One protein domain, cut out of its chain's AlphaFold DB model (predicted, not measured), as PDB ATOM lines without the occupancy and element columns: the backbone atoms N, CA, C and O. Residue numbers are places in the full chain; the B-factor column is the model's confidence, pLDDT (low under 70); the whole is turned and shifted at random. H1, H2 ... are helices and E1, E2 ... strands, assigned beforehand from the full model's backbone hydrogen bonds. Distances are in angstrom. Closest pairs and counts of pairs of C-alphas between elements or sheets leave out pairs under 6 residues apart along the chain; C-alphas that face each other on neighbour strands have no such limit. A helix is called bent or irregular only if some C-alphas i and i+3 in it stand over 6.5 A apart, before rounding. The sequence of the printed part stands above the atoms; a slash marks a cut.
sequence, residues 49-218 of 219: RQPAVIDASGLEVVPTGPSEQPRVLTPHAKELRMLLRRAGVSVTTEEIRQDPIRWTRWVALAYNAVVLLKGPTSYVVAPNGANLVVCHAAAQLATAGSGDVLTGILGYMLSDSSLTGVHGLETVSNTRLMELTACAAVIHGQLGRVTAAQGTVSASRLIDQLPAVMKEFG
ATOM      1  N   ARG A  49     -36.876  10.749  -2.598       89.50
ATOM      2  CA  ARG A  49     -36.385  11.575  -1.478       89.50
ATOM      3  C   ARG A  49     -35.373  10.847  -0.588       89.50
ATOM      4  O   ARG A  49     -35.007  11.355   0.467       89.50
ATOM      5  N   GLN A  50     -34.940   9.653  -0.990       90.12
ATOM      6  CA  GLN A  50     -33.968   8.878  -0.227       90.12
ATOM      7  C   GLN A  50     -32.547   9.390  -0.484       90.12
ATOM      8  O   GLN A  50     -32.238   9.754  -1.623       90.12
ATOM      9  N   PRO A  51     -31.673   9.393   0.539       93.44
ATOM     10  CA  PRO A  51     -30.267   9.706   0.357       93.44
ATOM     11  C   PRO A  51     -29.613   8.842  -0.724       93.44
ATOM     12  O   PRO A  51     -29.805   7.628  -0.744       93.44
ATOM     13  N   ALA A  52     -28.816   9.452  -1.599       95.06
ATOM     14  CA  ALA A  52     -28.142   8.741  -2.683       95.06
ATOM     15  C   ALA A  52     -26.662   9.115  -2.811       95.06
ATOM     16  O   ALA A  52     -26.274  10.279  -2.683       95.06
ATOM     17  N   VAL A  53     -25.842   8.118  -3.140       97.75
ATOM     18  CA  VAL A  53     -24.462   8.312  -3.597       97.75
ATOM     19  C   VAL A  53     -24.435   8.127  -5.105       97.75
ATOM     20  O   VAL A  53     -24.868   7.092  -5.610       97.75
ATOM     21  N   ILE A  54     -23.945   9.130  -5.827       97.69
ATOM     22  CA  ILE A  54     -23.861   9.113  -7.285       97.69
ATOM     23  C   ILE A  54     -22.384   9.099  -7.683       97.69
ATOM     24  O   ILE A  54     -21.672  10.084  -7.480       97.69
ATOM     25  N   ASP A  55     -21.945   7.988  -8.271       97.19
ATOM     26  CA  ASP A  55     -20.550   7.750  -8.656       97.19
ATOM     27  C   ASP A  55     -20.428   7.348 -10.132       97.19
ATOM     28  O   ASP A  55     -21.415   6.957 -10.769       97.19
ATOM     29  N   ALA A  56     -19.208   7.446 -10.669       94.50
ATOM     30  CA  ALA A  56     -18.843   7.007 -12.016       94.50
ATOM     31  C   ALA A  56     -19.858   7.468 -13.085       94.50
ATOM     32  O   ALA A  56     -20.222   8.645 -13.137       94.50
ATOM     33  N   SER A  57     -20.368   6.560 -13.923       93.69
ATOM     34  CA  SER A  57     -21.324   6.902 -14.985       93.69
ATOM     35  C   SER A  57     -22.681   7.412 -14.479       93.69
ATOM     36  O   SER A  57     -23.408   8.048 -15.239       93.69
ATOM     37  N   GLY A  58     -23.017   7.257 -13.193       95.00
ATOM     38  CA  GLY A  58     -24.161   7.960 -12.597       95.00
ATOM     39  C   GLY A  58     -24.007   9.487 -12.669       95.00
ATOM     40  O   GLY A  58     -24.983  10.216 -12.871       95.00
ATOM     41  N   LEU A  59     -22.766   9.985 -12.608       96.62
ATOM     42  CA  LEU A  59     -22.432  11.405 -12.764       96.62
ATOM     43  C   LEU A  59     -22.680  11.917 -14.191       96.62
ATOM     44  O   LEU A  59     -22.778  13.125 -14.400       96.62
ATOM     45  N   GLU A  60     -22.787  11.039 -15.190       94.56
ATOM     46  CA  GLU A  60     -23.077  11.414 -16.583       94.56
ATOM     47  C   GLU A  60     -24.560  11.719 -16.812       94.56
ATOM     48  O   GLU A  60     -24.899  12.464 -17.732       94.56
ATOM     49  N   VAL A  61     -25.432  11.219 -15.933       94.75
ATOM     50  CA  VAL A  61     -26.896  11.330 -16.054       94.75
ATOM     51  C   VAL A  61     -27.547  12.099 -14.905       94.75
ATOM     52  O   VAL A  61     -28.719  12.447 -15.002       94.75
ATOM     53  N   VAL A  62     -26.798  12.439 -13.849       95.62
ATOM     54  CA  VAL A  62     -27.331  13.235 -12.730       95.62
ATOM     55  C   VAL A  62     -27.893  14.588 -13.210       95.62
ATOM     56  O   VAL A  62     -27.198  15.301 -13.953       95.62
ATOM     57  N   PRO A  63     -29.136  14.955 -12.831       94.25
ATOM     58  CA  PRO A  63     -29.732  16.242 -13.192       94.25
ATOM     59  C   PRO A  63     -29.067  17.431 -12.482       94.25
ATOM     60  O   PRO A  63     -28.755  17.359 -11.291       94.25
ATOM     61  N   THR A  64     -28.897  18.544 -13.199       94.00
ATOM     62  CA  THR A  64     -28.514  19.846 -12.624       94.00
ATOM     63  C   THR A  64     -29.730  20.570 -12.036       94.00
ATOM     64  O   THR A  64     -30.870  20.276 -12.387       94.00
ATOM     65  N   GLY A  65     -29.485  21.560 -11.176       92.56
ATOM     66  CA  GLY A  65     -30.519  22.407 -10.581       92.56
ATOM     67  C   GLY A  65     -30.996  21.944  -9.199       92.56
ATOM     68  O   GLY A  65     -30.357  21.091  -8.573       92.56
ATOM     69  N   PRO A  66     -32.095  22.542  -8.695       91.25
ATOM     70  CA  PRO A  66     -32.684  22.187  -7.409       91.25
ATOM     71  C   PRO A  66     -33.056  20.704  -7.340       91.25
ATOM     72  O   PRO A  66     -33.470  20.109  -8.332       91.25
ATOM     73  N   SER A  67     -32.933  20.114  -6.156       92.06
ATOM     74  CA  SER A  67     -33.333  18.729  -5.904       92.06
ATOM     75  C   SER A  67     -33.720  18.556  -4.443       92.06
ATOM     76  O   SER A  67     -33.049  19.092  -3.564       92.06
ATOM     77  N   GLU A  68     -34.796  17.815  -4.196       91.00
ATOM     78  CA  GLU A  68     -35.218  17.431  -2.844       91.00
ATOM     79  C   GLU A  68     -34.499  16.170  -2.339       91.00
ATOM     80  O   GLU A  68     -34.639  15.814  -1.170       91.00
ATOM     81  N   GLN A  69     -33.735  15.498  -3.206       93.69
ATOM     82  CA  GLN A  69     -32.976  14.305  -2.863       93.69
ATOM     83  C   GLN A  69     -31.677  14.689  -2.137       93.69
ATOM     84  O   GLN A  69     -30.834  15.375  -2.729       93.69
ATOM     85  N   PRO A  70     -31.441  14.208  -0.904       95.19
ATOM     86  CA  PRO A  70     -30.128  14.303  -0.277       95.19
ATOM     87  C   PRO A  70     -29.136  13.499  -1.113       95.19
ATOM     88  O   PRO A  70     -29.290  12.291  -1.270       95.19
ATOM     89  N   ARG A  71     -28.123  14.141  -1.693       96.62
ATOM     90  CA  ARG A  71     -27.217  13.440  -2.607       96.62
ATOM     91  C   ARG A  71     -25.766  13.831  -2.432       96.62
ATOM     92  O   ARG A  71     -25.443  15.010  -2.262       96.62
ATOM     93  N   VAL A  72     -24.908  12.818  -2.514       98.56
ATOM     94  CA  VAL A  72     -23.456  12.955  -2.536       98.56
ATOM     95  C   VAL A  72     -22.943  12.561  -3.915       98.56
ATOM     96  O   VAL A  72     -23.176  11.444  -4.368       98.56
ATOM     97  N   LEU A  73     -22.243  13.472  -4.586       98.69
ATOM     98  CA  LEU A  73     -21.513  13.176  -5.818       98.69
ATOM     99  C   LEU A  73     -20.065  12.852  -5.463       98.69
ATOM    100  O   LEU A  73     -19.447  13.599  -4.703       98.69
ATOM    101  N   THR A  74     -19.492  11.804  -6.044       98.19
ATOM    102  CA  THR A  74     -18.126  11.354  -5.718       98.19
ATOM    103  C   THR A  74     -17.144  11.479  -6.892       98.19
ATOM    104  O   THR A  74     -16.441  10.515  -7.195       98.19
ATOM    105  N   PRO A  75     -17.052  12.628  -7.595       98.00
ATOM    106  CA  PRO A  75     -16.191  12.744  -8.760       98.00
ATOM    107  C   PRO A  75     -14.703  12.690  -8.389       98.00
ATOM    108  O   PRO A  75     -14.265  13.257  -7.389       98.00
ATOM    109  N   HIS A  76     -13.876  12.126  -9.259       95.62
ATOM    110  CA  HIS A  76     -12.464  12.507  -9.352       95.62
ATOM    111  C   HIS A  76     -12.285  13.708 -10.307       95.62
ATOM    112  O   HIS A  76     -13.218  14.146 -10.978       95.62
ATOM    113  N   ALA A  77     -11.069  14.251 -10.441       96.12
ATOM    114  CA  ALA A  77     -10.838  15.496 -11.197       96.12
ATOM    115  C   ALA A  77     -11.339  15.497 -12.665       96.12
ATOM    116  O   ALA A  77     -11.746  16.546 -13.170       96.12
ATOM    117  N   LYS A  78     -11.327  14.354 -13.377       96.25
ATOM    118  CA  LYS A  78     -11.836  14.302 -14.766       96.25
ATOM    119  C   LYS A  78     -13.366  14.323 -14.801       96.25
ATOM    120  O   LYS A  78     -13.920  14.972 -15.685       96.25
ATOM    121  N   GLU A  79     -14.018  13.661 -13.850       97.75
ATOM    122  CA  GLU A  79     -15.476  13.666 -13.684       97.75
ATOM    123  C   GLU A  79     -15.964  15.038 -13.204       97.75
ATOM    124  O   GLU A  79     -16.929  15.565 -13.749       97.75
ATOM    125  N   LEU A  80     -15.242  15.695 -12.286       98.44
ATOM    126  CA  LEU A  80     -15.567  17.059 -11.851       98.44
ATOM    127  C   LEU A  80     -15.533  18.033 -13.037       98.44
ATOM    128  O   LEU A  80     -16.455  18.821 -13.227       98.44
ATOM    129  N   ARG A  81     -14.505  17.934 -13.889       98.25
ATOM    130  CA  ARG A  81     -14.420  18.708 -15.134       98.25
ATOM    131  C   ARG A  81     -15.599  18.434 -16.071       98.25
ATOM    132  O   ARG A  81     -16.090  19.356 -16.716       98.25
ATOM    133  N   MET A  82     -16.041  17.182 -16.176       97.62
ATOM    134  CA  MET A  82     -17.217  16.823 -16.971       97.62
ATOM    135  C   MET A  82     -18.490  17.470 -16.405       97.62
ATOM    136  O   MET A  82     -19.247  18.056 -17.178       97.62
ATOM    137  N   LEU A  83     -18.703  17.414 -15.087       98.12
ATOM    138  CA  LEU A  83     -19.838  18.061 -14.417       98.12
ATOM    139  C   LEU A  83     -19.814  19.583 -14.618       98.12
ATOM    140  O   LEU A  83     -20.826  20.172 -14.987       98.12
ATOM    141  N   LEU A  84     -18.646  20.219 -14.484       97.94
ATOM    142  CA  LEU A  84     -18.467  21.648 -14.772       97.94
ATOM    143  C   LEU A  84     -18.833  21.981 -16.222       97.94
ATOM    144  O   LEU A  84     -19.605  22.908 -16.457       97.94
ATOM    145  N   ARG A  85     -18.365  21.181 -17.190       96.75
ATOM    146  CA  ARG A  85     -18.710  21.365 -18.608       96.75
ATOM    147  C   ARG A  85     -20.218  21.266 -18.835       96.75
ATOM    148  O   ARG A  85     -20.772  22.091 -19.555       96.75
ATOM    149  N   ARG A  86     -20.882  20.287 -18.212       94.50
ATOM    150  CA  ARG A  86     -22.347  20.123 -18.266       94.50
ATOM    151  C   ARG A  86     -23.091  21.291 -17.613       94.50
ATOM    152  O   ARG A  86     -24.170  21.643 -18.070       94.50
ATOM    153  N   ALA A  87     -22.492  21.928 -16.610       94.12
ATOM    154  CA  ALA A  87     -22.980  23.165 -16.002       94.12
ATOM    155  C   ALA A  87     -22.588  24.442 -16.786       94.12
ATOM    156  O   ALA A  87     -22.818  25.551 -16.308       94.12
ATOM    157  N   GLY A  88     -22.001  24.314 -17.984       94.56
ATOM    158  CA  GLY A  88     -21.622  25.447 -18.837       94.56
ATOM    159  C   GLY A  88     -20.299  26.125 -18.460       94.56
ATOM    160  O   GLY A  88     -20.023  27.231 -18.925       94.56
ATOM    161  N   VAL A  89     -19.471  25.482 -17.636       95.44
ATOM    162  CA  VAL A  89     -18.182  26.000 -17.162       95.44
ATOM    163  C   VAL A  89     -17.038  25.200 -17.794       95.44
ATOM    164  O   VAL A  89     -16.935  23.988 -17.624       95.44
ATOM    165  N   SER A  90     -16.154  25.878 -18.529       95.69
ATOM    166  CA  SER A  90     -14.972  25.252 -19.133       95.69
ATOM    167  C   SER A  90     -13.753  25.439 -18.237       95.69
ATOM    168  O   SER A  90     -13.378  26.574 -17.951       95.69
ATOM    169  N   VAL A  91     -13.149  24.329 -17.808       96.31
ATOM    170  CA  VAL A  91     -11.939  24.307 -16.974       96.31
ATOM    171  C   VAL A  91     -11.047  23.140 -17.387       96.31
ATOM    172  O   VAL A  91     -11.518  22.109 -17.885       96.31
ATOM    173  N   THR A  92      -9.756  23.260 -17.133       96.56
ATOM    174  CA  THR A  92      -8.791  22.166 -17.223       96.56
ATOM    175  C   THR A  92      -8.711  21.405 -15.900       96.56
ATOM    176  O   THR A  92      -9.011  21.923 -14.827       96.56
ATOM    177  N   THR A  93      -8.259  20.149 -15.941       94.00
ATOM    178  CA  THR A  93      -7.992  19.402 -14.700       94.00
ATOM    179  C   THR A  93      -6.880  20.028 -13.863       94.00
ATOM    180  O   THR A  93      -6.808  19.747 -12.675       94.00
ATOM    181  N   GLU A  94      -6.012  20.841 -14.469       95.00
ATOM    182  CA  GLU A  94      -4.942  21.530 -13.750       95.00
ATOM    183  C   GLU A  94      -5.471  22.718 -12.951       95.00
ATOM    184  O   GLU A  94      -5.184  22.827 -11.765       95.00
ATOM    185  N   GLU A  95      -6.357  23.523 -13.538       96.75
ATOM    186  CA  GLU A  95      -7.069  24.577 -12.804       96.75
ATOM    187  C   GLU A  95      -7.892  23.999 -11.641       96.75
ATOM    188  O   GLU A  95      -7.954  24.606 -10.573       96.75
ATOM    189  N   ILE A  96      -8.469  22.798 -11.809       97.25
ATOM    190  CA  ILE A  96      -9.134  22.071 -10.712       97.25
ATOM    191  C   ILE A  96      -8.156  21.748  -9.582       97.25
ATOM    192  O   ILE A  96      -8.507  21.902  -8.419       97.25
ATOM    193  N   ARG A  97      -6.937  21.295  -9.895       94.81
ATOM    194  CA  ARG A  97      -5.930  20.976  -8.870       94.81
ATOM    195  C   ARG A  97      -5.400  22.216  -8.158       94.81
ATOM    196  O   ARG A  97      -5.064  22.115  -6.985       94.81
ATOM    197  N   GLN A  98      -5.322  23.346  -8.856       96.62
ATOM    198  CA  GLN A  98      -4.845  24.611  -8.294       96.62
ATOM    199  C   GLN A  98      -5.836  25.225  -7.297       96.62
ATOM    200  O   GLN A  98      -5.405  25.852  -6.334       96.62
ATOM    201  N   ASP A  99      -7.144  25.034  -7.502       97.19
ATOM    202  CA  ASP A  99      -8.183  25.535  -6.591       97.19
ATOM    203  C   ASP A  99      -9.358  24.538  -6.455       97.19
ATOM    204  O   ASP A  99     -10.466  24.763  -6.966       97.19
ATOM    205  N   PRO A 100      -9.135  23.386  -5.794       97.38
ATOM    206  CA  PRO A 100     -10.106  22.296  -5.759       97.38
ATOM    207  C   PRO A 100     -11.394  22.687  -5.040       97.38
ATOM    208  O   PRO A 100     -12.477  22.292  -5.475       97.38
ATOM    209  N   ILE A 101     -11.309  23.495  -3.979       97.94
ATOM    210  CA  ILE A 101     -12.482  23.932  -3.210       97.94
ATOM    211  C   ILE A 101     -13.385  24.809  -4.078       97.94
ATOM    212  O   ILE A 101     -14.591  24.558  -4.133       97.94
ATOM    213  N   ARG A 102     -12.827  25.788  -4.806       97.69
ATOM    214  CA  ARG A 102     -13.607  26.658  -5.701       97.69
ATOM    215  C   ARG A 102     -14.387  25.851  -6.726       97.69
ATOM    216  O   ARG A 102     -15.595  26.041  -6.867       97.69
ATOM    217  N   TRP A 103     -13.716  24.960  -7.448       98.38
ATOM    218  CA  TRP A 103     -14.350  24.212  -8.533       98.38
ATOM    219  C   TRP A 103     -15.325  23.147  -8.027       98.38
ATOM    220  O   TRP A 103     -16.370  22.929  -8.640       98.38
ATOM    221  N   THR A 104     -15.046  22.547  -6.871       98.62
ATOM    222  CA  THR A 104     -15.982  21.622  -6.217       98.62
ATOM    223  C   THR A 104     -17.231  22.355  -5.734       98.62
ATOM    224  O   THR A 104     -18.341  21.872  -5.945       98.62
ATOM    225  N   ARG A 105     -17.085  23.568  -5.182       98.38
ATOM    226  CA  ARG A 105     -18.214  24.424  -4.781       98.38
ATOM    227  C   ARG A 105     -19.116  24.787  -5.958       98.38
ATOM    228  O   ARG A 105     -20.334  24.789  -5.803       98.38
ATOM    229  N   TRP A 106     -18.538  25.054  -7.130       97.94
ATOM    230  CA  TRP A 106     -19.309  25.278  -8.357       97.94
ATOM    231  C   TRP A 106     -20.210  24.089  -8.698       97.94
ATOM    232  O   TRP A 106     -21.389  24.284  -8.983       97.94
ATOM    233  N   VAL A 107     -19.678  22.865  -8.628       98.56
ATOM    234  CA  VAL A 107     -20.467  21.646  -8.857       98.56
ATOM    235  C   VAL A 107     -21.508  21.448  -7.752       98.56
ATOM    236  O   VAL A 107     -22.667  21.199  -8.065       98.56
ATOM    237  N   ALA A 108     -21.143  21.629  -6.481       98.62
ATOM    238  CA  ALA A 108     -22.066  21.480  -5.352       98.62
ATOM    239  C   ALA A 108     -23.292  22.400  -5.479       98.62
ATOM    240  O   ALA A 108     -24.427  21.965  -5.283       98.62
ATOM    241  N   LEU A 109     -23.071  23.654  -5.886       97.81
ATOM    242  CA  LEU A 109     -24.129  24.620  -6.185       97.81
ATOM    243  C   LEU A 109     -24.953  24.217  -7.413       97.81
ATOM    244  O   LEU A 109     -26.177  24.147  -7.335       97.81
ATOM    245  N   ALA A 110     -24.294  23.943  -8.543       97.62
ATOM    246  CA  ALA A 110     -24.967  23.659  -9.813       97.62
ATOM    247  C   ALA A 110     -25.835  22.393  -9.767       97.62
ATOM    248  O   ALA A 110     -26.824  22.296 -10.494       97.62
ATOM    249  N   TYR A 111     -25.467  21.433  -8.922       97.50
ATOM    250  CA  TYR A 111     -26.160  20.159  -8.766       97.50
ATOM    251  C   TYR A 111     -26.925  20.046  -7.445       97.50
ATOM    252  O   TYR A 111     -27.428  18.968  -7.159       97.50
ATOM    253  N   ASN A 112     -27.022  21.103  -6.629       97.44
ATOM    254  CA  ASN A 112     -27.653  21.058  -5.302       97.44
ATOM    255  C   ASN A 112     -27.299  19.770  -4.524       97.44
ATOM    256  O   ASN A 112     -28.176  18.995  -4.143       97.44
ATOM    257  N   ALA A 113     -26.002  19.487  -4.408       98.25
ATOM    258  CA  ALA A 113     -25.467  18.239  -3.877       98.25
ATOM    259  C   ALA A 113     -24.254  18.485  -2.977       98.25
ATOM    260  O   ALA A 113     -23.496  19.435  -3.194       98.25
ATOM    261  N   VAL A 114     -24.021  17.596  -2.012       98.75
ATOM    262  CA  VAL A 114     -22.698  17.483  -1.387       98.75
ATOM    263  C   VAL A 114     -21.760  16.809  -2.388       98.75
ATOM    264  O   VAL A 114     -22.147  15.871  -3.077       98.75
ATOM    265  N   VAL A 115     -20.527  17.288  -2.509       98.81
ATOM    266  CA  VAL A 115     -19.548  16.743  -3.457       98.81
ATOM    267  C   VAL A 115     -18.297  16.316  -2.709       98.81
ATOM    268  O   VAL A 115     -17.670  17.139  -2.048       98.81
ATOM    269  N   LEU A 116     -17.924  15.044  -2.849       98.62
ATOM    270  CA  LEU A 116     -16.638  14.481  -2.449       98.62
ATOM    271  C   LEU A 116     -15.708  14.449  -3.665       98.62
ATOM    272  O   LEU A 116     -15.744  13.511  -4.462       98.62
ATOM    273  N   LEU A 117     -14.859  15.465  -3.814       98.06
ATOM    274  CA  LEU A 117     -13.803  15.450  -4.822       98.06
ATOM    275  C   LEU A 117     -12.692  14.492  -4.379       98.06
ATOM    276  O   LEU A 117     -11.921  14.808  -3.469       98.06
ATOM    277  N   LYS A 118     -12.600  13.340  -5.052       94.88
ATOM    278  CA  LYS A 118     -11.597  12.295  -4.801       94.88
ATOM    279  C   LYS A 118     -10.217  12.720  -5.322       94.88
ATOM    280  O   LYS A 118     -10.077  13.169  -6.466       94.88
ATOM    281  N   GLY A 119      -9.183  12.510  -4.509       91.12
ATOM    282  CA  GLY A 119      -7.784  12.789  -4.841       91.12
ATOM    283  C   GLY A 119      -6.828  12.456  -3.685       91.12
ATOM    284  O   GLY A 119      -7.275  11.924  -2.669       91.12
ATOM    285  N   PRO A 120      -5.524  12.782  -3.809       88.44
ATOM    286  CA  PRO A 120      -4.548  12.629  -2.717       88.44
ATOM    287  C   PRO A 120      -4.962  13.369  -1.437       88.44
ATOM    288  O   PRO A 120      -4.717  12.911  -0.326       88.44
ATOM    289  N   THR A 121      -5.651  14.490  -1.615       93.19
ATOM    290  CA  THR A 121      -6.480  15.135  -0.602       93.19
ATOM    291  C   THR A 121      -7.908  15.085  -1.115       93.19
ATOM    292  O   THR A 121      -8.145  15.417  -2.279       93.19
ATOM    293  N   SER A 122      -8.843  14.651  -0.271       95.75
ATOM    294  CA  SER A 122     -10.261  14.653  -0.625       95.75
ATOM    295  C   SER A 122     -10.951  15.886  -0.055       95.75
ATOM    296  O   SER A 122     -10.690  16.275   1.083       95.75
ATOM    297  N   TYR A 123     -11.830  16.499  -0.843       98.19
ATOM    298  CA  TYR A 123     -12.562  17.707  -0.455       98.19
ATOM    299  C   TYR A 123     -14.052  17.404  -0.433       98.19
ATOM    300  O   TYR A 123     -14.594  16.957  -1.440       98.19
ATOM    301  N   VAL A 124     -14.707  17.659   0.696       98.69
ATOM    302  CA  VAL A 124     -16.159  17.529   0.845       98.69
ATOM    303  C   VAL A 124     -16.749  18.926   0.857       98.69
ATOM    304  O   VAL A 124     -16.404  19.713   1.731       98.69
ATOM    305  N   VAL A 125     -17.613  19.256  -0.098       98.69
ATOM    306  CA  VAL A 125     -18.185  20.605  -0.228       98.69
ATOM    307  C   VAL A 125     -19.699  20.524  -0.368       98.69
ATOM    308  O   VAL A 125     -20.201  19.798  -1.223       98.69
ATOM    309  N   ALA A 126     -20.429  21.278   0.453       98.12
ATOM    310  CA  ALA A 126     -21.880  21.412   0.358       98.12
ATOM    311  C   ALA A 126     -22.308  22.574  -0.554       98.12
ATOM    312  O   ALA A 126     -21.526  23.501  -0.794       98.12
ATOM    313  N   PRO A 127     -23.582  22.596  -1.004       96.50
ATOM    314  CA  PRO A 127     -24.112  23.673  -1.842       96.50
ATOM    315  C   PRO A 127     -23.997  25.058  -1.199       96.50
ATOM    316  O   PRO A 127     -23.737  26.043  -1.877       96.50
ATOM    317  N   ASN A 128     -24.116  25.159   0.127       93.62
ATOM    318  CA  ASN A 128     -23.966  26.432   0.843       93.62
ATOM    319  C   ASN A 128     -22.505  26.935   0.918       93.62
ATOM    320  O   ASN A 128     -22.262  28.041   1.397       93.62
ATOM    321  N   GLY A 129     -21.530  26.159   0.432       92.19
ATOM    322  CA  GLY A 129     -20.106  26.492   0.443       92.19
ATOM    323  C   GLY A 129     -19.338  26.021   1.680       92.19
ATOM    324  O   GLY A 129     -18.112  26.165   1.698       92.19
ATOM    325  N   ALA A 130     -20.012  25.435   2.678       97.44
ATOM    326  CA  ALA A 130     -19.330  24.742   3.765       97.44
ATOM    327  C   ALA A 130     -18.456  23.625   3.181       97.44
ATOM    328  O   ALA A 130     -18.851  22.950   2.225       97.44
ATOM    329  N   ASN A 131     -17.258  23.445   3.732       98.00
ATOM    330  CA  ASN A 131     -16.324  22.440   3.249       98.00
ATOM    331  C   ASN A 131     -15.530  21.779   4.380       98.00
ATOM    332  O   ASN A 131     -15.287  22.387   5.419       98.00
ATOM    333  N   LEU A 132     -15.144  20.524   4.148       98.12
ATOM    334  CA  LEU A 132     -14.217  19.744   4.964       98.12
ATOM    335  C   LEU A 132     -13.097  19.220   4.060       98.12
ATOM    336  O   LEU A 132     -13.329  18.870   2.900       98.12
ATOM    337  N   VAL A 133     -11.886  19.140   4.601       97.25
ATOM    338  CA  VAL A 133     -10.708  18.623   3.896       97.25
ATOM    339  C   VAL A 133     -10.237  17.360   4.600       97.25
ATOM    340  O   VAL A 133      -9.949  17.376   5.795       97.25
ATOM    341  N   VAL A 134     -10.151  16.261   3.855       94.56
ATOM    342  CA  VAL A 134      -9.719  14.958   4.359       94.56
ATOM    343  C   VAL A 134      -8.338  14.646   3.793       94.56
ATOM    344  O   VAL A 134      -8.185  14.192   2.656       94.56
ATOM    345  N   CYS A 135      -7.317  14.872   4.617       87.31
ATOM    346  CA  CYS A 135      -5.914  14.558   4.329       87.31
ATOM    347  C   CYS A 135      -5.546  13.135   4.787       87.31
ATOM    348  O   CYS A 135      -4.504  12.927   5.403       87.31
ATOM    349  N   HIS A 136      -6.430  12.161   4.539       78.12
ATOM    350  CA  HIS A 136      -6.280  10.785   5.039       78.12
ATOM    351  C   HIS A 136      -6.169   9.734   3.924       78.12
ATOM    352  O   HIS A 136      -6.168   8.540   4.220       78.12
ATOM    353  N   ALA A 137      -6.067  10.141   2.655       73.38
ATOM    354  CA  ALA A 137      -5.971   9.201   1.542       73.38
ATOM    355  C   ALA A 137      -4.638   8.430   1.555       73.38
ATOM    356  O   ALA A 137      -3.583   8.979   1.866       73.38
ATOM    357  N   ALA A 138      -4.689   7.156   1.169       77.31
ATOM    358  CA  ALA A 138      -3.512   6.328   0.939       77.31
ATOM    359  C   ALA A 138      -3.238   6.254  -0.570       77.31
ATOM    360  O   ALA A 138      -4.145   5.940  -1.341       77.31
ATOM    361  N   ALA A 139      -2.003   6.516  -1.013       79.50
ATOM    362  CA  ALA A 139      -1.642   6.459  -2.438       79.50
ATOM    363  C   ALA A 139      -1.935   5.079  -3.063       79.50
ATOM    364  O   ALA A 139      -2.262   4.972  -4.242       79.50
ATOM    365  N   GLN A 140      -1.891   4.033  -2.239       82.06
ATOM    366  CA  GLN A 140      -2.191   2.646  -2.580       82.06
ATOM    367  C   GLN A 140      -3.673   2.406  -2.925       82.06
ATOM    368  O   GLN A 140      -4.007   1.349  -3.448       82.06
ATOM    369  N   LEU A 141      -4.557   3.380  -2.676       85.12
ATOM    370  CA  LEU A 141      -5.957   3.349  -3.115       85.12
ATOM    371  C   LEU A 141      -6.121   3.732  -4.588       85.12
ATOM    372  O   LEU A 141      -7.235   3.672  -5.100       85.12
ATOM    373  N   ALA A 142      -5.046   4.080  -5.303       83.69
ATOM    374  CA  ALA A 142      -5.053   4.269  -6.756       83.69
ATOM    375  C   ALA A 142      -5.168   2.935  -7.533       83.69
ATOM    376  O   ALA A 142      -4.532   2.748  -8.569       83.69
ATOM    377  N   THR A 143      -5.986   2.008  -7.031       83.81
ATOM    378  CA  THR A 143      -6.282   0.705  -7.627       83.81
ATOM    379  C   THR A 143      -7.725   0.688  -8.119       83.81
ATOM    380  O   THR A 143      -8.611   1.279  -7.500       83.81
ATOM    381  N   ALA A 144      -7.978  -0.006  -9.228       87.25
ATOM    382  CA  ALA A 144      -9.331  -0.209  -9.737       87.25
ATOM    383  C   ALA A 144     -10.247  -0.822  -8.659       87.25
ATOM    384  O   ALA A 144      -9.849  -1.733  -7.928       87.25
ATOM    385  N   GLY A 145     -11.468  -0.300  -8.560       90.81
ATOM    386  CA  GLY A 145     -12.487  -0.751  -7.612       90.81
ATOM    387  C   GLY A 145     -12.382  -0.189  -6.190       90.81
ATOM    388  O   GLY A 145     -13.306  -0.376  -5.408       90.81
ATOM    389  N   SER A 146     -11.321   0.543  -5.822       93.38
ATOM    390  CA  SER A 146     -11.279   1.217  -4.508       93.38
ATOM    391  C   SER A 146     -12.384   2.274  -4.372       93.38
ATOM    392  O   SER A 146     -13.002   2.406  -3.321       93.38
ATOM    393  N   GLY A 147     -12.689   2.984  -5.464       93.12
ATOM    394  CA  GLY A 147     -13.806   3.925  -5.531       93.12
ATOM    395  C   GLY A 147     -15.149   3.267  -5.214       93.12
ATOM    396  O   GLY A 147     -15.929   3.844  -4.465       93.12
ATOM    397  N   ASP A 148     -15.372   2.038  -5.685       96.19
ATOM    398  CA  ASP A 148     -16.597   1.284  -5.401       96.19
ATOM    399  C   ASP A 148     -16.695   0.915  -3.914       96.19
ATOM    400  O   ASP A 148     -17.774   0.984  -3.327       96.19
ATOM    401  N   VAL A 149     -15.563   0.596  -3.270       97.19
ATOM    402  CA  VAL A 149     -15.504   0.353  -1.818       97.19
ATOM    403  C   VAL A 149     -15.858   1.623  -1.041       97.19
ATOM    404  O   VAL A 149     -16.678   1.565  -0.127       97.19
ATOM    405  N   LEU A 150     -15.304   2.780  -1.418       96.69
ATOM    406  CA  LEU A 150     -15.676   4.072  -0.828       96.69
ATOM    407  C   LEU A 150     -17.175   4.365  -0.996       96.69
ATOM    408  O   LEU A 150     -17.838   4.745  -0.030       96.69
ATOM    409  N   THR A 151     -17.705   4.170  -2.204       96.81
ATOM    410  CA  THR A 151     -19.128   4.353  -2.514       96.81
ATOM    411  C   THR A 151     -20.001   3.406  -1.685       96.81
ATOM    412  O   THR A 151     -21.031   3.834  -1.168       96.81
ATOM    413  N   GLY A 152     -19.566   2.161  -1.466       97.50
ATOM    414  CA  GLY A 152     -20.239   1.191  -0.599       97.50
ATOM    415  C   GLY A 152     -20.244   1.585   0.882       97.50
ATOM    416  O   GLY A 152     -21.296   1.530   1.516       97.50
ATOM    417  N   ILE A 153     -19.107   2.047   1.423       97.81
ATOM    418  CA  ILE A 153     -19.011   2.556   2.808       97.81
ATOM    419  C   ILE A 153     -19.980   3.724   3.004       97.81
ATOM    420  O   ILE A 153     -20.743   3.753   3.970       97.81
ATOM    421  N   LEU A 154     -19.978   4.678   2.070       97.69
ATOM    422  CA  LEU A 154     -20.870   5.829   2.141       97.69
ATOM    423  C   LEU A 154     -22.341   5.420   1.973       97.69
ATOM    424  O   LEU A 154     -23.193   5.916   2.703       97.69
ATOM    425  N   GLY A 155     -22.640   4.491   1.063       96.69
ATOM    426  CA  GLY A 155     -23.983   3.941   0.880       96.69
ATOM    427  C   GLY A 155     -24.527   3.293   2.156       96.69
ATOM    428  O   GLY A 155     -25.653   3.589   2.550       96.69
ATOM    429  N   TYR A 156     -23.708   2.496   2.853       96.12
ATOM    430  CA  TYR A 156     -24.045   1.957   4.175       96.12
ATOM    431  C   TYR A 156     -24.368   3.080   5.171       96.12
ATOM    432  O   TYR A 156     -25.457   3.091   5.747       96.12
ATOM    433  N   MET A 157     -23.479   4.069   5.307       95.88
ATOM    434  CA  MET A 157     -23.663   5.183   6.244       95.88
ATOM    435  C   MET A 157     -24.936   5.994   5.987       95.88
ATOM    436  O   MET A 157     -25.587   6.432   6.932       95.88
ATOM    437  N   LEU A 158     -25.289   6.205   4.717       94.56
ATOM    438  CA  LEU A 158     -26.498   6.934   4.335       94.56
ATOM    439  C   LEU A 158     -27.777   6.093   4.456       94.56
ATOM    440  O   LEU A 158     -28.862   6.665   4.541       94.56
ATOM    441  N   SER A 159     -27.663   4.762   4.468       91.88
ATOM    442  CA  SER A 159     -28.798   3.848   4.650       91.88
ATOM    443  C   SER A 159     -29.183   3.634   6.119       91.88
ATOM    444  O   SER A 159     -30.312   3.245   6.414       91.88
ATOM    445  N   ASP A 160     -28.264   3.897   7.050       91.31
ATOM    446  CA  ASP A 160     -28.475   3.669   8.475       91.31
ATOM    447  C   ASP A 160     -29.121   4.893   9.151       91.31
ATOM    448  O   ASP A 160     -28.530   5.973   9.260       91.31
ATOM    449  N   SER A 161     -30.354   4.727   9.638       88.94
ATOM    450  CA  SER A 161     -31.092   5.788  10.342       88.94
ATOM    451  C   SER A 161     -30.402   6.282  11.621       88.94
ATOM    452  O   SER A 161     -30.513   7.460  11.956       88.94
ATOM    453  N   SER A 162     -29.644   5.423  12.314       89.31
ATOM    454  CA  SER A 162     -28.899   5.815  13.517       89.31
ATOM    455  C   SER A 162     -27.720   6.731  13.180       89.31
ATOM    456  O   SER A 162     -27.392   7.641  13.941       89.31
ATOM    457  N   LEU A 163     -27.124   6.543  11.998       88.69
ATOM    458  CA  LEU A 163     -26.027   7.368  11.506       88.69
ATOM    459  C   LEU A 163     -26.541   8.645  10.858       88.69
ATOM    460  O   LEU A 163     -25.963   9.708  11.064       88.69
ATOM    461  N   THR A 164     -27.630   8.590  10.102       89.94
ATOM    462  CA  THR A 164     -28.218   9.798   9.506       89.94
ATOM    463  C   THR A 164     -28.943  10.665  10.534       89.94
ATOM    464  O   THR A 164     -29.018  11.876  10.340       89.94
ATOM    465  N   GLY A 165     -29.409  10.083  11.644       86.06
ATOM    466  CA  GLY A 165     -30.178  10.776  12.680       86.06
ATOM    467  C   GLY A 165     -31.588  11.153  12.225       86.06
ATOM    468  O   GLY A 165     -32.172  12.088  12.761       86.06
ATOM    469  N   VAL A 166     -32.096  10.466  11.201       86.25
ATOM    470  CA  VAL A 166     -33.338  10.778  10.491       86.25
ATOM    471  C   VAL A 166     -34.256   9.564  10.567       86.25
ATOM    472  O   VAL A 166     -33.835   8.438  10.289       86.25
ATOM    473  N   HIS A 167     -35.524   9.789  10.913       77.62
ATOM    474  CA  HIS A 167     -36.538   8.736  10.975       77.62
ATOM    475  C   HIS A 167     -37.738   9.058  10.070       77.62
ATOM    476  O   HIS A 167     -38.168  10.202   9.935       77.62
ATOM    477  N   GLY A 168     -38.320   8.029   9.449       75.12
ATOM    478  CA  GLY A 168     -39.516   8.180   8.618       75.12
ATOM    479  C   GLY A 168     -39.257   8.939   7.310       75.12
ATOM    480  O   GLY A 168     -38.492   8.476   6.472       75.12
ATOM    481  N   LEU A 169     -39.956  10.063   7.114       70.12
ATOM    482  CA  LEU A 169     -39.929  10.868   5.878       70.12
ATOM    483  C   LEU A 169     -39.050  12.124   5.982       70.12
ATOM    484  O   LEU A 169     -39.081  12.974   5.088       70.12
ATOM    485  N   GLU A 170     -38.317  12.279   7.083       83.75
ATOM    486  CA  GLU A 170     -37.377  13.380   7.255       83.75
ATOM    487  C   GLU A 170     -36.231  13.298   6.229       83.75
ATOM    488  O   GLU A 170     -35.894  12.236   5.705       83.75
ATOM    489  N   THR A 171     -35.637  14.451   5.922       87.69
ATOM    490  CA  THR A 171     -34.544  14.560   4.951       87.69
ATOM    491  C   THR A 171     -33.208  14.742   5.660       87.69
ATOM    492  O   THR A 171     -33.116  15.443   6.670       87.69
ATOM    493  N   VAL A 172     -32.150  14.128   5.130       92.44
ATOM    494  CA  VAL A 172     -30.804  14.259   5.698       92.44
ATOM    495  C   VAL A 172     -30.243  15.631   5.349       92.44
ATOM    496  O   VAL A 172     -30.129  15.996   4.179       92.44
ATOM    497  N   SER A 173     -29.872  16.403   6.370       93.81
ATOM    498  CA  SER A 173     -29.291  17.732   6.165       93.81
ATOM    499  C   SER A 173     -27.958  17.663   5.408       93.81
ATOM    500  O   SER A 173     -27.179  16.723   5.572       93.81
ATOM    501  N   ASN A 174     -27.638  18.710   4.638       95.44
ATOM    502  CA  ASN A 174     -26.341  18.814   3.960       95.44
ATOM    503  C   ASN A 174     -25.162  18.730   4.940       95.44
ATOM    504  O   ASN A 174     -24.154  18.114   4.615       95.44
ATOM    505  N   THR A 175     -25.292  19.296   6.146       96.19
ATOM    506  CA  THR A 175     -24.266  19.188   7.193       96.19
ATOM    507  C   THR A 175     -24.018  17.731   7.565       96.19
ATOM    508  O   THR A 175     -22.874  17.284   7.559       96.19
ATOM    509  N   ARG A 176     -25.083  16.956   7.801       96.62
ATOM    510  CA  ARG A 176     -24.935  15.546   8.165       96.62
ATOM    511  C   ARG A 176     -24.399  14.702   7.011       96.62
ATOM    512  O   ARG A 176     -23.532  13.859   7.229       96.62
ATOM    513  N   LEU A 177     -24.839  14.969   5.777       97.38
ATOM    514  CA  LEU A 177     -24.249  14.353   4.586       97.38
ATOM    515  C   LEU A 177     -22.741  14.616   4.508       97.38
ATOM    516  O   LEU A 177     -21.983  13.690   4.234       97.38
ATOM    517  N   MET A 178     -22.292  15.849   4.761       98.00
ATOM    518  CA  MET A 178     -20.867  16.184   4.750       98.00
ATOM    519  C   MET A 178     -20.077  15.415   5.810       98.00
ATOM    520  O   MET A 178     -19.004  14.902   5.499       98.00
ATOM    521  N   GLU A 179     -20.594  15.324   7.037       97.56
ATOM    522  CA  GLU A 179     -19.954  14.593   8.138       97.56
ATOM    523  C   GLU A 179     -19.783  13.110   7.801       97.56
ATOM    524  O   GLU A 179     -18.678  12.576   7.910       97.56
ATOM    525  N   LEU A 180     -20.850  12.460   7.325       97.88
ATOM    526  CA  LEU A 180     -20.815  11.052   6.923       97.88
ATOM    527  C   LEU A 180     -19.895  10.838   5.715       97.88
ATOM    528  O   LEU A 180     -19.112   9.894   5.691       97.88
ATOM    529  N   THR A 181     -19.909  11.759   4.751       98.31
ATOM    530  CA  THR A 181     -19.015  11.724   3.584       98.31
ATOM    531  C   THR A 181     -17.544  11.846   3.987       98.31
ATOM    532  O   THR A 181     -16.696  11.103   3.490       98.31
ATOM    533  N   ALA A 182     -17.223  12.761   4.904       97.75
ATOM    534  CA  ALA A 182     -15.870  12.920   5.422       97.75
ATOM    535  C   ALA A 182     -15.439  11.692   6.238       97.75
ATOM    536  O   ALA A 182     -14.322  11.207   6.061       97.75
ATOM    537  N   CYS A 183     -16.333  11.147   7.071       97.31
ATOM    538  CA  CYS A 183     -16.092   9.925   7.833       97.31
ATOM    539  C   CYS A 183     -15.799   8.735   6.907       97.31
ATOM    540  O   CYS A 183     -14.767   8.086   7.062       97.31
ATOM    541  N   ALA A 184     -16.621   8.518   5.872       97.56
ATOM    542  CA  ALA A 184     -16.395   7.484   4.863       97.56
ATOM    543  C   ALA A 184     -15.028   7.634   4.176       97.56
ATOM    544  O   ALA A 184     -14.299   6.654   4.020       97.56
ATOM    545  N   ALA A 185     -14.637   8.861   3.814       97.12
ATOM    546  CA  ALA A 185     -13.330   9.128   3.213       97.12
ATOM    547  C   ALA A 185     -12.160   8.840   4.177       97.12
ATOM    548  O   ALA A 185     -11.125   8.328   3.743       97.12
ATOM    549  N   VAL A 186     -12.318   9.125   5.477       96.94
ATOM    550  CA  VAL A 186     -11.326   8.780   6.511       96.94
ATOM    551  C   VAL A 186     -11.224   7.264   6.685       96.94
ATOM    552  O   VAL A 186     -10.115   6.735   6.623       96.94
ATOM    553  N   ILE A 187     -12.347   6.553   6.826       96.56
ATOM    554  CA  ILE A 187     -12.371   5.084   6.946       96.56
ATOM    555  C   ILE A 187     -11.718   4.446   5.722       96.56
ATOM    556  O   ILE A 187     -10.826   3.614   5.863       96.56
ATOM    557  N   HIS A 188     -12.086   4.880   4.516       96.44
ATOM    558  CA  HIS A 188     -11.507   4.371   3.274       96.44
ATOM    559  C   HIS A 188      -9.993   4.637   3.186       96.44
ATOM    560  O   HIS A 188      -9.217   3.767   2.790       96.44
ATOM    561  N   GLY A 189      -9.549   5.821   3.614       95.38
ATOM    562  CA  GLY A 189      -8.134   6.174   3.710       95.38
ATOM    563  C   GLY A 189      -7.343   5.324   4.713       95.38
ATOM    564  O   GLY A 189      -6.206   4.928   4.439       95.38
ATOM    565  N   GLN A 190      -7.947   5.020   5.864       95.62
ATOM    566  CA  GLN A 190      -7.380   4.133   6.880       95.62
ATOM    567  C   GLN A 190      -7.313   2.694   6.366       95.62
ATOM    568  O   GLN A 190      -6.274   2.047   6.478       95.62
ATOM    569  N   LEU A 191      -8.381   2.233   5.718       95.69
ATOM    570  CA  LEU A 191      -8.467   0.917   5.101       95.69
ATOM    571  C   LEU A 191      -7.346   0.701   4.086       95.69
ATOM    572  O   LEU A 191      -6.621  -0.285   4.170       95.69
ATOM    573  N   GLY A 192      -7.117   1.678   3.204       94.69
ATOM    574  CA  GLY A 192      -6.001   1.639   2.261       94.69
ATOM    575  C   GLY A 192      -4.637   1.478   2.934       94.69
ATOM    576  O   GLY A 192      -3.804   0.718   2.443       94.69
ATOM    577  N   ARG A 193      -4.405   2.146   4.071       93.38
ATOM    578  CA  ARG A 193      -3.157   2.024   4.842       93.38
ATOM    579  C   ARG A 193      -3.002   0.659   5.499       93.38
ATOM    580  O   ARG A 193      -1.941   0.053   5.365       93.38
ATOM    581  N   VAL A 194      -4.041   0.184   6.183       93.88
ATOM    582  CA  VAL A 194      -4.029  -1.115   6.871       93.88
ATOM    583  C   VAL A 194      -3.821  -2.245   5.866       93.88
ATOM    584  O   VAL A 194      -2.943  -3.085   6.062       93.88
ATOM    585  N   THR A 195      -4.546  -2.230   4.745       94.69
ATOM    586  CA  THR A 195      -4.380  -3.231   3.686       94.69
ATOM    587  C   THR A 195      -2.992  -3.152   3.046       94.69
ATOM    588  O   THR A 195      -2.370  -4.189   2.829       94.69
ATOM    589  N   ALA A 196      -2.467  -1.946   2.788       93.06
ATOM    590  CA  ALA A 196      -1.131  -1.769   2.214       93.06
ATOM    591  C   ALA A 196      -0.009  -2.293   3.123       93.06
ATOM    592  O   ALA A 196       0.979  -2.836   2.629       93.06
ATOM    593  N   ALA A 197      -0.161  -2.164   4.444       92.94
ATOM    594  CA  ALA A 197       0.795  -2.706   5.411       92.94
ATOM    595  C   ALA A 197       0.862  -4.246   5.382       92.94
ATOM    596  O   ALA A 197       1.866  -4.824   5.790       92.94
ATOM    597  N   GLN A 198      -0.180  -4.906   4.868       90.81
ATOM    598  CA  GLN A 198      -0.280  -6.364   4.743       90.81
ATOM    599  C   GLN A 198       0.011  -6.869   3.313       90.81
ATOM    600  O   GLN A 198      -0.087  -8.068   3.045       90.81
ATOM    601  N   GLY A 199       0.379  -5.978   2.383       90.25
ATOM    602  CA  GLY A 199       0.762  -6.316   1.010       90.25
ATOM    603  C   GLY A 199      -0.002  -5.523  -0.053       90.25
ATOM    604  O   GLY A 199      -0.437  -4.397   0.162       90.25
ATOM    605  N   THR A 200      -0.139  -6.096  -1.253       90.62
ATOM    606  CA  THR A 200      -0.791  -5.419  -2.387       90.62
ATOM    607  C   THR A 200      -2.244  -5.064  -2.082       90.62
ATOM    608  O   THR A 200      -3.014  -5.928  -1.658       90.62
ATOM    609  N   VAL A 201      -2.634  -3.824  -2.384       92.88
ATOM    610  CA  VAL A 201      -4.012  -3.343  -2.251       92.88
ATOM    611  C   VAL A 201      -4.835  -3.713  -3.487       92.88
ATOM    612  O   VAL A 201      -4.469  -3.372  -4.611       92.88
ATOM    613  N   SER A 202      -5.969  -4.375  -3.263       94.81
ATOM    614  CA  SER A 202      -7.021  -4.653  -4.246       94.81
ATOM    615  C   SER A 202      -8.389  -4.378  -3.623       94.81
ATOM    616  O   SER A 202      -8.519  -4.425  -2.402       94.81
ATOM    617  N   ALA A 203      -9.419  -4.142  -4.440       94.69
ATOM    618  CA  ALA A 203     -10.783  -3.936  -3.943       94.69
ATOM    619  C   ALA A 203     -11.266  -5.089  -3.042       94.69
ATOM    620  O   ALA A 203     -11.803  -4.843  -1.969       94.69
ATOM    621  N   SER A 204     -10.985  -6.341  -3.420       95.56
ATOM    622  CA  SER A 204     -11.313  -7.515  -2.600       95.56
ATOM    623  C   SER A 204     -10.635  -7.487  -1.230       95.56
ATOM    624  O   SER A 204     -11.301  -7.653  -0.218       95.56
ATOM    625  N   ARG A 205      -9.333  -7.183  -1.173       95.69
ATOM    626  CA  ARG A 205      -8.604  -7.100   0.099       95.69
ATOM    627  C   ARG A 205      -9.042  -5.923   0.961       95.69
ATOM    628  O   ARG A 205      -8.984  -6.023   2.180       95.69
ATOM    629  N   LEU A 206      -9.459  -4.814   0.347       96.69
ATOM    630  CA  LEU A 206     -10.088  -3.719   1.082       96.69
ATOM    631  C   LEU A 206     -11.380  -4.220   1.744       96.69
ATOM    632  O   LEU A 206     -11.561  -4.012   2.935       96.69
ATOM    633  N   ILE A 207     -12.236  -4.941   1.014       96.75
ATOM    634  CA  ILE A 207     -13.473  -5.518   1.565       96.75
ATOM    635  C   ILE A 207     -13.169  -6.508   2.700       96.75
ATOM    636  O   ILE A 207     -13.787  -6.410   3.758       96.75
ATOM    637  N   ASP A 208     -12.183  -7.395   2.532       96.31
ATOM    638  CA  ASP A 208     -11.796  -8.375   3.559       96.31
ATOM    639  C   ASP A 208     -11.342  -7.707   4.871       96.31
ATOM    640  O   ASP A 208     -11.586  -8.224   5.960       96.31
ATOM    641  N   GLN A 209     -10.679  -6.550   4.779       96.19
ATOM    642  CA  GLN A 209     -10.180  -5.797   5.937       96.19
ATOM    643  C   GLN A 209     -11.206  -4.800   6.500       96.19
ATOM    644  O   GLN A 209     -11.025  -4.302   7.614       96.19
ATOM    645  N   LEU A 210     -12.280  -4.503   5.760       96.62
ATOM    646  CA  LEU A 210     -13.241  -3.459   6.110       96.62
ATOM    647  C   LEU A 210     -13.865  -3.656   7.502       96.62
ATOM    648  O   LEU A 210     -13.855  -2.684   8.256       96.62
ATOM    649  N   PRO A 211     -14.328  -4.857   7.916       96.25
ATOM    650  CA  PRO A 211     -14.918  -5.036   9.245       96.25
ATOM    651  C   PRO A 211     -13.951  -4.707  10.389       96.25
ATOM    652  O   PRO A 211     -14.343  -4.089  11.378       96.25
ATOM    653  N   ALA A 212     -12.677  -5.089  10.252       95.88
ATOM    654  CA  ALA A 212     -11.664  -4.818  11.268       95.88
ATOM    655  C   ALA A 212     -11.402  -3.313  11.409       95.88
ATOM    656  O   ALA A 212     -11.346  -2.807  12.526       95.88
ATOM    657  N   VAL A 213     -11.311  -2.599  10.283       96.19
ATOM    658  CA  VAL A 213     -11.111  -1.144  10.278       96.19
ATOM    659  C   VAL A 213     -12.355  -0.414  10.769       96.19
ATOM    660  O   VAL A 213     -12.233   0.492  11.581       96.19
ATOM    661  N   MET A 214     -13.557  -0.810  10.346       95.12
ATOM    662  CA  MET A 214     -14.806  -0.189  10.801       95.12
ATOM    663  C   MET A 214     -14.981  -0.277  12.322       95.12
ATOM    664  O   MET A 214     -15.389   0.706  12.942       95.12
ATOM    665  N   LYS A 215     -14.555  -1.383  12.942       95.38
ATOM    666  CA  LYS A 215     -14.542  -1.529  14.403       95.38
ATOM    667  C   LYS A 215     -13.694  -0.461  15.111       95.38
ATOM    668  O   LYS A 215     -14.049  -0.040  16.210       95.38
ATOM    669  N   GLU A 216     -12.604   0.019  14.501       94.31
ATOM    670  CA  GLU A 216     -11.779   1.113  15.057       94.31
ATOM    671  C   GLU A 216     -12.554   2.439  15.153       94.31
ATOM    672  O   GLU A 216     -12.229   3.286  15.984       94.31
ATOM    673  N   PHE A 217     -13.594   2.607  14.332       92.56
ATOM    674  CA  PHE A 217     -14.461   3.788  14.300       92.56
ATOM    675  C   PHE A 217     -15.778   3.596  15.072       92.56
ATOM    676  O   PHE A 217     -16.619   4.492  15.059       92.56
ATOM    677  N   GLY A 218     -15.948   2.467  15.770       90.94
ATOM    678  CA  GLY A 218     -17.110   2.204  16.622       90.94
ATOM    679  C   GLY A 218     -18.344   1.657  15.898       90.94
ATOM    680  O   GLY A 218     -19.442   1.780  16.440       90.94
TER     681      GLY A 218
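This is residues 49 to 218 of the 219 residues of an uncharacterized protein of Micrococcaceae bacterium (UniProt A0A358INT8). A small twisted sheet of five short strands is the middle layer of the model, with H4 over one face and H5 and the long H7 over the other; H8 packs on H5 and H7 on their side away from the sheet, and H1, H2 and H3 gather near one end of the strands. The printed part has 170 residues, with eight named helices and five named strands in the order E1 H1 E2 H2 H3 H4 E3 E4 E5 H5 H6 H7 H8. The sheet's order is E1 E2 E3 E4 E5, mixed, and the class is mixed, helices and strands. The whole is compact, with a radius of gyration of the C-alphas of 15.5 A and spans of 45 by 43 by 25 A.

E1, residues 52 to 54, begins at C-alpha 52 (-28.142, 8.741, -2.683). H1 is residues 58 to 61, E2 71 to 73, H2 77 to 86, H3 93 to 98 and H4 100 to 110, 15.5 A long. E3, residues 114 to 117, E4, 122 to 125, and E5, 131 to 134, follow. H5 is residues 146 to 159, 19.9 A, and H6 161 to 164. H7, residues 174 to 197, runs 34.7 A from C-alpha 174 (-26.341, 18.814, 3.960). H8, residues 203 to 216, 19.7 A, ends at C-alpha 216 (-11.779, 1.113, 15.057); it is irregular, with C-alphas 208 and 211 7.3 A apart.

E1 and E2 are parallel, with N 54 and O 72 2.8 A apart; E2 and E3 are parallel, with N 73 and O 114 2.8 A apart. E1, H1, E2 form a strand-helix-strand unit, two parallel neighbours with a helix between, its crossover right-handed; E2, H2 H3 H4, E3 form another. E3, E4 and E5 form a meander of two antiparallel hairpins, with N 115 and O 125 2.8 A and N 124 and O 132 2.9 A apart. The sheet and the helices on both its faces make three layers: H4 is over E3 and E4 at a height over the sheet of 8.9 A, and on the opposite face are H7, over E3 and E4 at a height of 7.0 A, and H5, over E1 at a height of 8.7 A. H1 and H2 only graze the sheet; they touch at Leu 59 and Leu 83, C-alphas 7.3 A apart. H2 touches H3, closest C-alphas Ala 77 and Thr 93, 6.0 A, and H4, closest Leu 84 and Val 107, 6.2 A. H5 and H7 touch at a steep tilt of 41 degrees, opposite ways, closest C-alphas Leu 154 and Ala 184, 5.5 A. H8 touches H7, closest C-alphas Leu 191 and Val 213, 6.2 A, and H5, closest Ser 146 and Ala 203, 5.2 A. H6 touches H7, closest C-alphas Thr 164 and Arg 176, 6.8 A. The helix packing is mostly crossed. Every O i to N i+4 pair is within hydrogen-bond range in H2, H3, H4, H5 and H7, and 7 of 10 are in H8; H1 and H6 are too short for such a pair.

The two C-alphas farthest apart, those of Gly 88 and Gln 198, are 45.0 A apart. The link E5 to H5, 11 residues, is long. The printed part has no cut. Its mean pLDDT is 94.1, and no printed residue is under 70.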